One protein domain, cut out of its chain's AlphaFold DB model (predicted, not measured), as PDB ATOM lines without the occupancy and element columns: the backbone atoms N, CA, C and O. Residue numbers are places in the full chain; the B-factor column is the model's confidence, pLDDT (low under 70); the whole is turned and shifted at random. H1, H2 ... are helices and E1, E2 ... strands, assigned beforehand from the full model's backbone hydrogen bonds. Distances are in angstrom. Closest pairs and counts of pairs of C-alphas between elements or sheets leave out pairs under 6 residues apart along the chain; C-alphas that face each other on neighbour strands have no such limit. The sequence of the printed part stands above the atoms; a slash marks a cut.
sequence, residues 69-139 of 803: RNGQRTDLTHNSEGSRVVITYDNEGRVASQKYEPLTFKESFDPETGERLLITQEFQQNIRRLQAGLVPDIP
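This is residues 69 to 139 of the 803 residues of an uncharacterized protein of Orbilia oligospora (UniProt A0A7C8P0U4). A twisted sheet of three antiparallel strands, E1, E2 and E3, makes one part of an elongated model, and the two-strand hairpin E4 and E5 reaches away from it as an arm that makes much of the length, its tip, residues 110 to 115, sticking out free. From the arm the chain comes back past the sheet to the short helix H1 and the short strand E6. The printed part has 71 residues, with one named helix and six named strands in the order E1 E2 E3 E4 E5 H1 E6, and its class is mostly strand. The larger sheet has the order E1 - E2 - E3. The whole is extended, with a radius of gyration of the C-alphas of 17.2 A and spans of 56 by 21 by 21 A.

Find C-alpha 72 at (32.010, 23.126, -11.053); from there E1, residues 72 to 78, runs 19.6 A. E2 is residues 84 to 89, 16.6 A, and E3 is residues 95 to 101, 17.1 A. Go on to C-alpha 105 at (52.844, 45.889, -23.148), where E4, residues 105 to 109, begins; E5 is residues 116 to 120, and each is 13.0 A long. H1 is residues 127 to 131, and E6, residues 134 to 136, ends at C-alpha 136 at (25.188, 29.811, -17.186).

Begin with the sheet, where E1, E2 and E3 form a meander, each strand the antiparallel neighbour of the one before; E2 is the inner strand. The sheet is twisted, with C-alphas up to 4.2 A off its best plane. In the hairpin E1 and E2, at 160 degrees, look for N 75 and O 87, 2.7 A apart and within hydrogen-bond range. In the hairpin E2 and E3, at 168 degrees, N 88 and O 97 are 2.8 A apart. Farther out, the hairpin E4 and E5 is antiparallel at 144 degrees, with N 106 and O 119 at 2.8 A. E3 and E4 are apart. H1 is not on the three-strand sheet, but only just, with 4 pairs of C-alphas within 10 A. Its O i to N i+4 pair is within hydrogen-bond range. H1 and E6 meet only through their link. E6 pairs with no named strand; its closest C-alpha to E1 is that of Leu 134, 8.0 A from the C-alpha of Thr 74.

The two C-alphas farthest apart, those of Glu 92 and Glu 112, are 57.5 A apart. The printed part has no cut, and no link is long. The mean pLDDT of the printed part is 79.8; look for values under 70 at residue 108 and residues 110 to 120.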
ATOM      1  N   ARG A  69      31.667  25.082 -15.358       87.75
ATOM      2  CA  ARG A  69      32.454  24.267 -16.281       87.75
ATOM      3  C   ARG A  69      32.576  22.878 -15.689       87.75
ATOM      4  O   ARG A  69      33.030  22.740 -14.558       87.75
ATOM      5  N   ASN A  70      32.194  21.852 -16.444       84.88
ATOM      6  CA  ASN A  70      32.268  20.455 -15.993       84.88
ATOM      7  C   ASN A  70      31.591  20.233 -14.620       84.88
ATOM      8  O   ASN A  70      32.119  19.527 -13.766       84.88
ATOM      9  N   GLY A  71      30.452  20.893 -14.382       82.00
ATOM     10  CA  GLY A  71      29.698  20.810 -13.125       82.00
ATOM     11  C   GLY A  71      30.231  21.661 -11.964       82.00
ATOM     12  O   GLY A  71      29.514  21.825 -10.981       82.00
ATOM     13  N   GLN A  72      31.423  22.255 -12.077       87.06
ATOM     14  CA  GLN A  72      32.010  23.126 -11.053       87.06
ATOM     15  C   GLN A  72      31.746  24.598 -11.353       87.06
ATOM     16  O   GLN A  72      31.889  25.039 -12.498       87.06
ATOM     17  N   ARG A  73      31.423  25.384 -10.321       89.25
ATOM     18  CA  ARG A  73      31.290  26.838 -10.458       89.25
ATOM     19  C   ARG A  73      32.623  27.430 -10.911       89.25
ATOM     20  O   ARG A  73      33.675  27.136 -10.350       89.25
ATOM     21  N   THR A  74      32.569  28.261 -11.940       89.19
ATOM     22  CA  THR A  74      33.720  28.945 -12.523       89.19
ATOM     23  C   THR A  74      33.355  30.412 -12.719       89.19
ATOM     24  O   THR A  74      32.292  30.706 -13.239       89.19
ATOM     25  N   ASP A  75      34.230  31.338 -12.357       87.38
ATOM     26  CA  ASP A  75      34.068  32.758 -12.635       87.38
ATOM     27  C   ASP A  75      35.155  33.187 -13.628       87.38
ATOM     28  O   ASP A  75      36.350  33.060 -13.362       87.38
ATOM     29  N   LEU A  76      34.734  33.708 -14.782       87.56
ATOM     30  CA  LEU A  76      35.604  34.406 -15.733       87.56
ATOM     31  C   LEU A  76      35.404  35.915 -15.547       87.56
ATOM     32  O   LEU A  76      34.268  36.384 -15.641       87.56
ATOM     33  N   THR A  77      36.468  36.655 -15.228       86.69
ATOM     34  CA  THR A  77      36.433  38.107 -14.971       86.69
ATOM     35  C   THR A  77      37.754  38.785 -15.372       86.69
ATOM     36  O   THR A  77      38.673  38.131 -15.876       86.69
ATOM     37  N   HIS A  78      37.858  40.093 -15.157       86.56
ATOM     38  CA  HIS A  78      39.096  40.865 -15.238       86.56
ATOM     39  C   HIS A  78      39.317  41.666 -13.946       86.56
ATOM     40  O   HIS A  78      38.367  41.971 -13.227       86.56
ATOM     41  N   ASN A  79      40.562  42.030 -13.644       84.25
ATOM     42  CA  ASN A  79      40.875  42.901 -12.505       84.25
ATOM     43  C   ASN A  79      41.117  44.362 -12.931       84.25
ATOM     44  O   ASN A  79      41.003  44.707 -14.109       84.25
ATOM     45  N   SER A  80      41.466  45.221 -11.968       77.81
ATOM     46  CA  SER A  80      41.756  46.645 -12.197       77.81
ATOM     47  C   SER A  80      42.981  46.904 -13.078       77.81
ATOM     48  O   SER A  80      43.112  47.989 -13.623       77.81
ATOM     49  N   GLU A  81      43.869  45.922 -13.246       80.19
ATOM     50  CA  GLU A  81      45.044  46.025 -14.123       80.19
ATOM     51  C   GLU A  81      44.742  45.576 -15.565       80.19
ATOM     52  O   GLU A  81      45.623  45.597 -16.423       80.19
ATOM     53  N   GLY A  82      43.500  45.166 -15.853       80.69
ATOM     54  CA  GLY A  82      43.102  44.651 -17.166       80.69
ATOM     55  C   GLY A  82      43.564  43.220 -17.435       80.69
ATOM     56  O   GLY A  82      43.567  42.778 -18.582       80.69
ATOM     57  N   SER A  83      43.939  42.481 -16.397       84.62
ATOM     58  CA  SER A  83      44.337  41.079 -16.505       84.62
ATOM     59  C   SER A  83      43.126  40.163 -16.440       84.62
ATOM     60  O   SER A  83      42.171  40.439 -15.710       84.62
ATOM     61  N   ARG A  84      43.169  39.043 -17.164       88.88
ATOM     62  CA  ARG A  84      42.106  38.032 -17.109       88.88
ATOM     63  C   ARG A  84      42.284  37.145 -15.892       88.88
ATOM     64  O   ARG A  84      43.392  36.696 -15.592       88.88
ATOM     65  N   VAL A  85      41.171  36.836 -15.241       87.50
ATOM     66  CA  VAL A  85      41.138  35.959 -14.075       87.50
ATOM     67  C   VAL A  85      40.103  34.868 -14.298       87.50
ATOM     68  O   VAL A  85      38.936  35.152 -14.575       87.50
ATOM     69  N   VAL A  86      40.537  33.617 -14.166       89.62
ATOM     70  CA  VAL A  86      39.659  32.444 -14.135       89.62
ATOM     71  C   VAL A  86      39.728  31.851 -12.740       89.62
ATOM     72  O   VAL A  86      40.801  31.434 -12.304       89.62
ATOM     73  N   ILE A  87      38.595  31.808 -12.051       91.00
ATOM     74  CA  ILE A  87      38.473  31.241 -10.710       91.00
ATOM     75  C   ILE A  87      37.561  30.025 -10.807       91.00
ATOM     76  O   ILE A  87      36.454  30.137 -11.312       91.00
ATOM     77  N   THR A  88      38.003  28.871 -10.329       90.06
ATOM     78  CA  THR A  88      37.169  27.669 -10.207       90.06
ATOM     79  C   THR A  88      36.947  27.397  -8.733       90.06
ATOM     80  O   THR A  88      37.894  27.489  -7.950       90.06
ATOM     81  N   TYR A  89      35.724  27.042  -8.363       89.69
ATOM     82  CA  TYR A  89      35.342  26.742  -6.990       89.69
ATOM     83  C   TYR A  89      35.070  25.248  -6.818       89.69
ATOM     84  O   TYR A  89      34.655  24.566  -7.759       89.69
ATOM     85  N   ASP A  90      35.309  24.744  -5.613       87.25
ATOM     86  CA  ASP A  90      34.893  23.404  -5.218       87.25
ATOM     87  C   ASP A  90      33.387  23.353  -4.895       87.25
ATOM     88  O   ASP A  90      32.665  24.353  -4.959       87.25
ATOM     89  N   ASN A  91      32.902  22.161  -4.543       82.25
ATOM     90  CA  ASN A  91      31.493  21.937  -4.210       82.25
ATOM     91  C   ASN A  91      31.062  22.622  -2.896       82.25
ATOM     92  O   ASN A  91      29.866  22.747  -2.651       82.25
ATOM     93  N   GLU A  92      32.009  23.064  -2.064       82.44
ATOM     94  CA  GLU A  92      31.756  23.833  -0.838       82.44
ATOM     95  C   GLU A  92      31.790  25.352  -1.093       82.44
ATOM     96  O   GLU A  92      31.608  26.146  -0.168       82.44
ATOM     97  N   GLY A  93      32.018  25.776  -2.342       77.75
ATOM     98  CA  GLY A  93      32.103  27.180  -2.736       77.75
ATOM     99  C   GLY A  93      33.435  27.851  -2.393       77.75
ATOM    100  O   GLY A  93      33.528  29.078  -2.471       77.75
ATOM    101  N   ARG A  94      34.474  27.091  -2.025       85.69
ATOM    102  CA  ARG A  94      35.829  27.616  -1.790       85.69
ATOM    103  C   ARG A  94      36.607  27.659  -3.097       85.69
ATOM    104  O   ARG A  94      36.352  26.882  -4.012       85.69
ATOM    105  N   VAL A  95      37.566  28.578  -3.200       89.12
ATOM    106  CA  VAL A  95      38.409  28.708  -4.398       89.12
ATOM    107  C   VAL A  95      39.286  27.462  -4.540       89.12
ATOM    108  O   VAL A  95      40.220  27.263  -3.769       89.12
ATOM    109  N   ALA A  96      38.993  26.636  -5.544       88.88
ATOM    110  CA  ALA A  96      39.754  25.435  -5.876       88.88
ATOM    111  C   ALA A  96      40.968  25.755  -6.759       88.88
ATOM    112  O   ALA A  96      42.029  25.153  -6.615       88.88
ATOM    113  N   SER A  97      40.830  26.704  -7.689       89.81
ATOM    114  CA  SER A  97      41.951  27.176  -8.505       89.81
ATOM    115  C   SER A  97      41.735  28.603  -8.982       89.81
ATOM    116  O   SER A  97      40.610  28.981  -9.297       89.81
ATOM    117  N   GLN A  98      42.816  29.368  -9.106       90.12
ATOM    118  CA  GLN A  98      42.801  30.710  -9.677       90.12
ATOM    119  C   GLN A  98      43.936  30.831 -10.697       90.12
ATOM    120  O   GLN A  98      45.100  30.615 -10.367       90.12
ATOM    121  N   LYS A  99      43.595  31.150 -11.947       88.38
ATOM    122  CA  LYS A  99      44.554  31.384 -13.034       88.38
ATOM    123  C   LYS A  99      44.515  32.848 -13.441       88.38
ATOM    124  O   LYS A  99      43.437  33.390 -13.688       88.38
ATOM    125  N   TYR A 100      45.695  33.454 -13.516       86.31
ATOM    126  CA  TYR A 100      45.888  34.858 -13.855       86.31
ATOM    127  C   TYR A 100      46.665  34.979 -15.162       86.31
ATOM    128  O   TYR A 100      47.720  34.363 -15.311       86.31
ATOM    129  N   GLU A 101      46.150  35.772 -16.094       87.75
ATOM    130  CA  GLU A 101      46.823  36.089 -17.350       87.75
ATOM    131  C   GLU A 101      47.017  37.615 -17.436       87.75
ATOM    132  O   GLU A 101      46.045  38.335 -17.695       87.75
ATOM    133  N   PRO A 102      48.233  38.125 -17.149       84.12
ATOM    134  CA  PRO A 102      48.491  39.558 -17.076       84.12
ATOM    135  C   PRO A 102      48.431  40.231 -18.448       84.12
ATOM    136  O   PRO A 102      48.851  39.653 -19.451       84.12
ATOM    137  N   LEU A 103      47.971  41.484 -18.484       82.44
ATOM    138  CA  LEU A 103      48.063  42.321 -19.681       82.44
ATOM    139  C   LEU A 103      49.497  42.862 -19.843       82.44
ATOM    140  O   LEU A 103      49.954  43.670 -19.036       82.44
ATOM    141  N   THR A 104      50.215  42.428 -20.886       79.25
ATOM    142  CA  THR A 104      51.596  42.860 -21.170       79.25
ATOM    143  C   THR A 104      51.670  43.879 -22.307       79.25
ATOM    144  O   THR A 104      50.914  43.840 -23.282       79.25
ATOM    145  N   PHE A 105      52.626  44.803 -22.193       73.06
ATOM    146  CA  PHE A 105      52.844  45.889 -23.148       73.06
ATOM    147  C   PHE A 105      54.191  45.723 -23.843       73.06
ATOM    148  O   PHE A 105      55.185  45.357 -23.214       73.06
ATOM    149  N   LYS A 106      54.228  46.022 -25.138       75.00
ATOM    150  CA  LYS A 106      55.437  46.103 -25.947       75.00
ATOM    151  C   LYS A 106      55.589  47.529 -26.455       75.00
ATOM    152  O   LYS A 106      54.664  48.071 -27.049       75.00
ATOM    153  N   GLU A 107      56.755  48.123 -26.249       72.56
ATOM    154  CA  GLU A 107      57.090  49.385 -26.905       72.56
ATOM    155  C   GLU A 107      57.312  49.139 -28.405       72.56
ATOM    156  O   GLU A 107      58.049  48.231 -28.803       72.56
ATOM    157  N   SER A 108      56.661  49.936 -29.242       66.81
ATOM    158  CA  SER A 108      56.971  50.102 -30.656       66.81
ATOM    159  C   SER A 108      57.336  51.555 -30.922       66.81
ATOM    160  O   SER A 108      56.968  52.450 -30.169       66.81
ATOM    161  N   PHE A 109      58.044  51.799 -32.013       71.62
ATOM    162  CA  PHE A 109      58.348  53.150 -32.463       71.62
ATOM    163  C   PHE A 109      57.439  53.500 -33.628       71.62
ATOM    164  O   PHE A 109      57.277  52.689 -34.541       71.62
ATOM    165  N   ASP A 110      56.839  54.683 -33.570       56.38
ATOM    166  CA  ASP A 110      56.180  55.286 -34.717       56.38
ATOM    167  C   ASP A 110      57.261  55.807 -35.683       56.38
ATOM    168  O   ASP A 110      58.052  56.677 -35.302       56.38
ATOM    169  N   PRO A 111      57.355  55.264 -36.909       48.59
ATOM    170  CA  PRO A 111      58.376  55.670 -37.865       48.59
ATOM    171  C   PRO A 111      58.164  57.082 -38.437       48.59
ATOM    172  O   PRO A 111      59.126  57.654 -38.942       48.59
ATOM    173  N   GLU A 112      56.956  57.652 -38.367       53.41
ATOM    174  CA  GLU A 112      56.643  58.985 -38.908       53.41
ATOM    175  C   GLU A 112      56.836  60.093 -37.868       53.41
ATOM    176  O   GLU A 112      57.340  61.169 -38.189       53.41
ATOM    177  N   THR A 113      56.455  59.835 -36.615       61.59
ATOM    178  CA  THR A 113      56.521  60.838 -35.536       61.59
ATOM    179  C   THR A 113      57.752  60.687 -34.638       61.59
ATOM    180  O   THR A 113      58.099  61.616 -33.910       61.59
ATOM    181  N   GLY A 114      58.433  59.535 -34.680       59.75
ATOM    182  CA  GLY A 114      59.556  59.208 -33.797       59.75
ATOM    183  C   GLY A 114      59.146  58.922 -32.346       59.75
ATOM    184  O   GLY A 114      60.012  58.712 -31.492       59.75
ATOM    185  N   GLU A 115      57.845  58.908 -32.043       56.88
ATOM    186  CA  GLU A 115      57.333  58.678 -30.694       56.88
ATOM    187  C   GLU A 115      57.336  57.187 -30.317       56.88
ATOM    188  O   GLU A 115      57.097  56.291 -31.135       56.88
ATOM    189  N   ARG A 116      57.598  56.909 -29.034       60.97
ATOM    190  CA  ARG A 116      57.447  55.565 -28.457       60.97
ATOM    191  C   ARG A 116      55.968  55.294 -28.194       60.97
ATOM    192  O   ARG A 116      55.368  55.920 -27.324       60.97
ATOM    193  N   LEU A 117      55.403  54.325 -28.900       58.12
ATOM    194  CA  LEU A 117      54.043  53.835 -28.715       58.12
ATOM    195  C   LEU A 117      54.049  52.559 -27.867       58.12
ATOM    196  O   LEU A 117      54.739  51.592 -28.173       58.12
ATOM    197  N   LEU A 118      53.247  52.514 -26.805       63.38
ATOM    198  CA  LEU A 118      52.989  51.274 -26.069       63.38
ATOM    199  C   LEU A 118      51.869  50.494 -26.769       63.38
ATOM    200  O   LEU A 118      50.713  50.915 -26.766       63.38
ATOM    201  N   ILE A 119      52.197  49.341 -27.349       66.44
ATOM    202  CA  ILE A 119      51.238  48.417 -27.965       66.44
ATOM    203  C   ILE A 119      50.975  47.255 -27.004       66.44
ATOM    204  O   ILE A 119      51.903  46.619 -26.510       66.44
ATOM    205  N   THR A 120      49.709  46.929 -26.744       66.75
ATOM    206  CA  THR A 120      49.356  45.727 -25.969       66.75
ATOM    207  C   THR A 120      49.609  44.453 -26.756       66.75
ATOM    208  O   THR A 120      49.209  44.359 -27.917       66.75
ATOM    209  N   GLN A 121      50.208  43.455 -26.112       70.75
ATOM    210  CA  GLN A 121      50.314  42.110 -26.672       70.75
ATOM    211  C   GLN A 121      48.993  41.352 -26.525       70.75
ATOM    212  O   GLN A 121      48.219  41.590 -25.598       70.75
ATOM    213  N   GLU A 122      48.728  40.437 -27.456       76.69
ATOM    214  CA  GLU A 122      47.608  39.511 -27.317       76.69
ATOM    215  C   GLU A 122      47.831  38.557 -26.141       76.69
ATOM    216  O   GLU A 122      48.957  38.183 -25.811       76.69
ATOM    217  N   PHE A 123      46.727  38.145 -25.524       81.31
ATOM    218  CA  PHE A 123      46.737  37.100 -24.511       81.31
ATOM    219  C   PHE A 123      47.166  35.758 -25.124       81.31
ATOM    220  O   PHE A 123      46.784  35.428 -26.249       81.31
ATOM    221  N   GLN A 124      47.929  34.968 -24.368       75.31
ATOM    222  CA  GLN A 124      48.405  33.642 -24.762       75.31
ATOM    223  C   GLN A 124      47.243  32.683 -25.039       75.31
ATOM    224  O   GLN A 124      47.320  31.853 -25.948       75.31
ATOM    225  N   GLN A 125      46.159  32.777 -24.265       75.06
ATOM    226  CA  GLN A 125      44.972  31.955 -24.474       75.06
ATOM    227  C   GLN A 125      43.907  32.667 -25.310       75.06
ATOM    228  O   GLN A 125      43.441  33.772 -25.009       75.06
ATOM    229  N   ASN A 126      43.443  31.968 -26.349       79.50
ATOM    230  CA  ASN A 126      42.303  32.409 -27.139       79.50
ATOM    231  C   ASN A 126      41.032  32.426 -26.270       79.50
ATOM    232  O   ASN A 126      40.675  31.417 -25.659       79.50
ATOM    233  N   ILE A 127      40.320  33.554 -26.262       81.50
ATOM    234  CA  ILE A 127      39.121  33.748 -25.439       81.50
ATOM    235  C   ILE A 127      38.009  32.731 -25.730       81.50
ATOM    236  O   ILE A 127      37.354  32.268 -24.802       81.50
ATOM    237  N   ARG A 128      37.854  32.278 -26.981       81.25
ATOM    238  CA  ARG A 128      36.861  31.247 -27.322       81.25
ATOM    239  C   ARG A 128      37.163  29.918 -26.629       81.25
ATOM    240  O   ARG A 128      36.249  29.232 -26.190       81.25
ATOM    241  N   ARG A 129      38.446  29.575 -26.455       82.19
ATOM    242  CA  ARG A 129      38.851  28.392 -25.672       82.19
ATOM    243  C   ARG A 129      38.597  28.589 -24.178       82.19
ATOM    244  O   ARG A 129      38.218  27.641 -23.501       82.19
ATOM    245  N   LEU A 130      38.772  29.812 -23.678       81.69
ATOM    246  CA  LEU A 130      38.457  30.182 -22.296       81.69
ATOM    247  C   LEU A 130      36.956  30.235 -22.003       81.69
ATOM    248  O   LEU A 130      36.592  30.159 -20.834       81.69
ATOM    249  N   GLN A 131      36.099  30.362 -23.014       83.12
ATOM    250  CA  GLN A 131      34.640  30.332 -22.871       83.12
ATOM    251  C   GLN A 131      34.043  28.951 -23.159       83.12
ATOM    252  O   GLN A 131      32.957  28.642 -22.678       83.12
ATOM    253  N   ALA A 132      34.772  28.087 -23.870       83.44
ATOM    254  CA  ALA A 132      34.334  26.731 -24.170       83.44
ATOM    255  C   ALA A 132      33.940  25.956 -22.897       83.44
ATOM    256  O   ALA A 132      34.637  25.986 -21.870       83.44
ATOM    257  N   GLY A 133      32.798  25.269 -22.978       83.56
ATOM    258  CA  GLY A 133      32.241  24.455 -21.898       83.56
ATOM    259  C   GLY A 133      31.709  25.237 -20.693       83.56
ATOM    260  O   GLY A 133      31.459  24.611 -19.666       83.56
ATOM    261  N   LEU A 134      31.574  26.569 -20.780       87.81
ATOM    262  CA  LEU A 134      30.851  27.357 -19.777       87.81
ATOM    263  C   LEU A 134      29.347  27.282 -20.028       87.81
ATOM    264  O   LEU A 134      28.892  27.516 -21.145       87.81
ATOM    265  N   VAL A 135      28.588  27.007 -18.973       88.31
ATOM    266  CA  VAL A 135      27.123  27.000 -18.985       88.31
ATOM    267  C   VAL A 135      26.623  27.947 -17.890       88.31
ATOM    268  O   VAL A 135      27.092  27.829 -16.755       88.31
ATOM    269  N   PRO A 136      25.736  28.910 -18.193       88.31
ATOM    270  CA  PRO A 136      25.188  29.811 -17.186       88.31
ATOM    271  C   PRO A 136      24.232  29.089 -16.232       88.31
ATOM    272  O   PRO A 136      23.378  28.318 -16.664       88.31
ATOM    273  N   ASP A 137      24.360  29.365 -14.934       87.06
ATOM    274  CA  ASP A 137      23.385  28.946 -13.927       87.06
ATOM    275  C   ASP A 137      22.156  29.870 -13.930       87.06
ATOM    276  O   ASP A 137      22.196  31.005 -14.421       87.06
ATOM    277  N   ILE A 138      21.065  29.393 -13.320       85.56
ATOM    278  CA  ILE A 138      19.884  30.215 -13.035       85.56
ATOM    279  C   ILE A 138      20.294  31.333 -12.054       85.56
ATOM    280  O   ILE A 138      20.832  31.020 -10.992       85.56
ATOM    281  N   PRO A 139      20.037  32.622 -12.359       86.69
ATOM    282  CA  PRO A 139      20.424  33.727 -11.484       86.69
ATOM    283  C   PRO A 139      19.758  33.651 -10.107       86.69
ATOM    284  O   PRO A 139      18.532  33.565 -10.006       86.69
TER     285      PRO A 139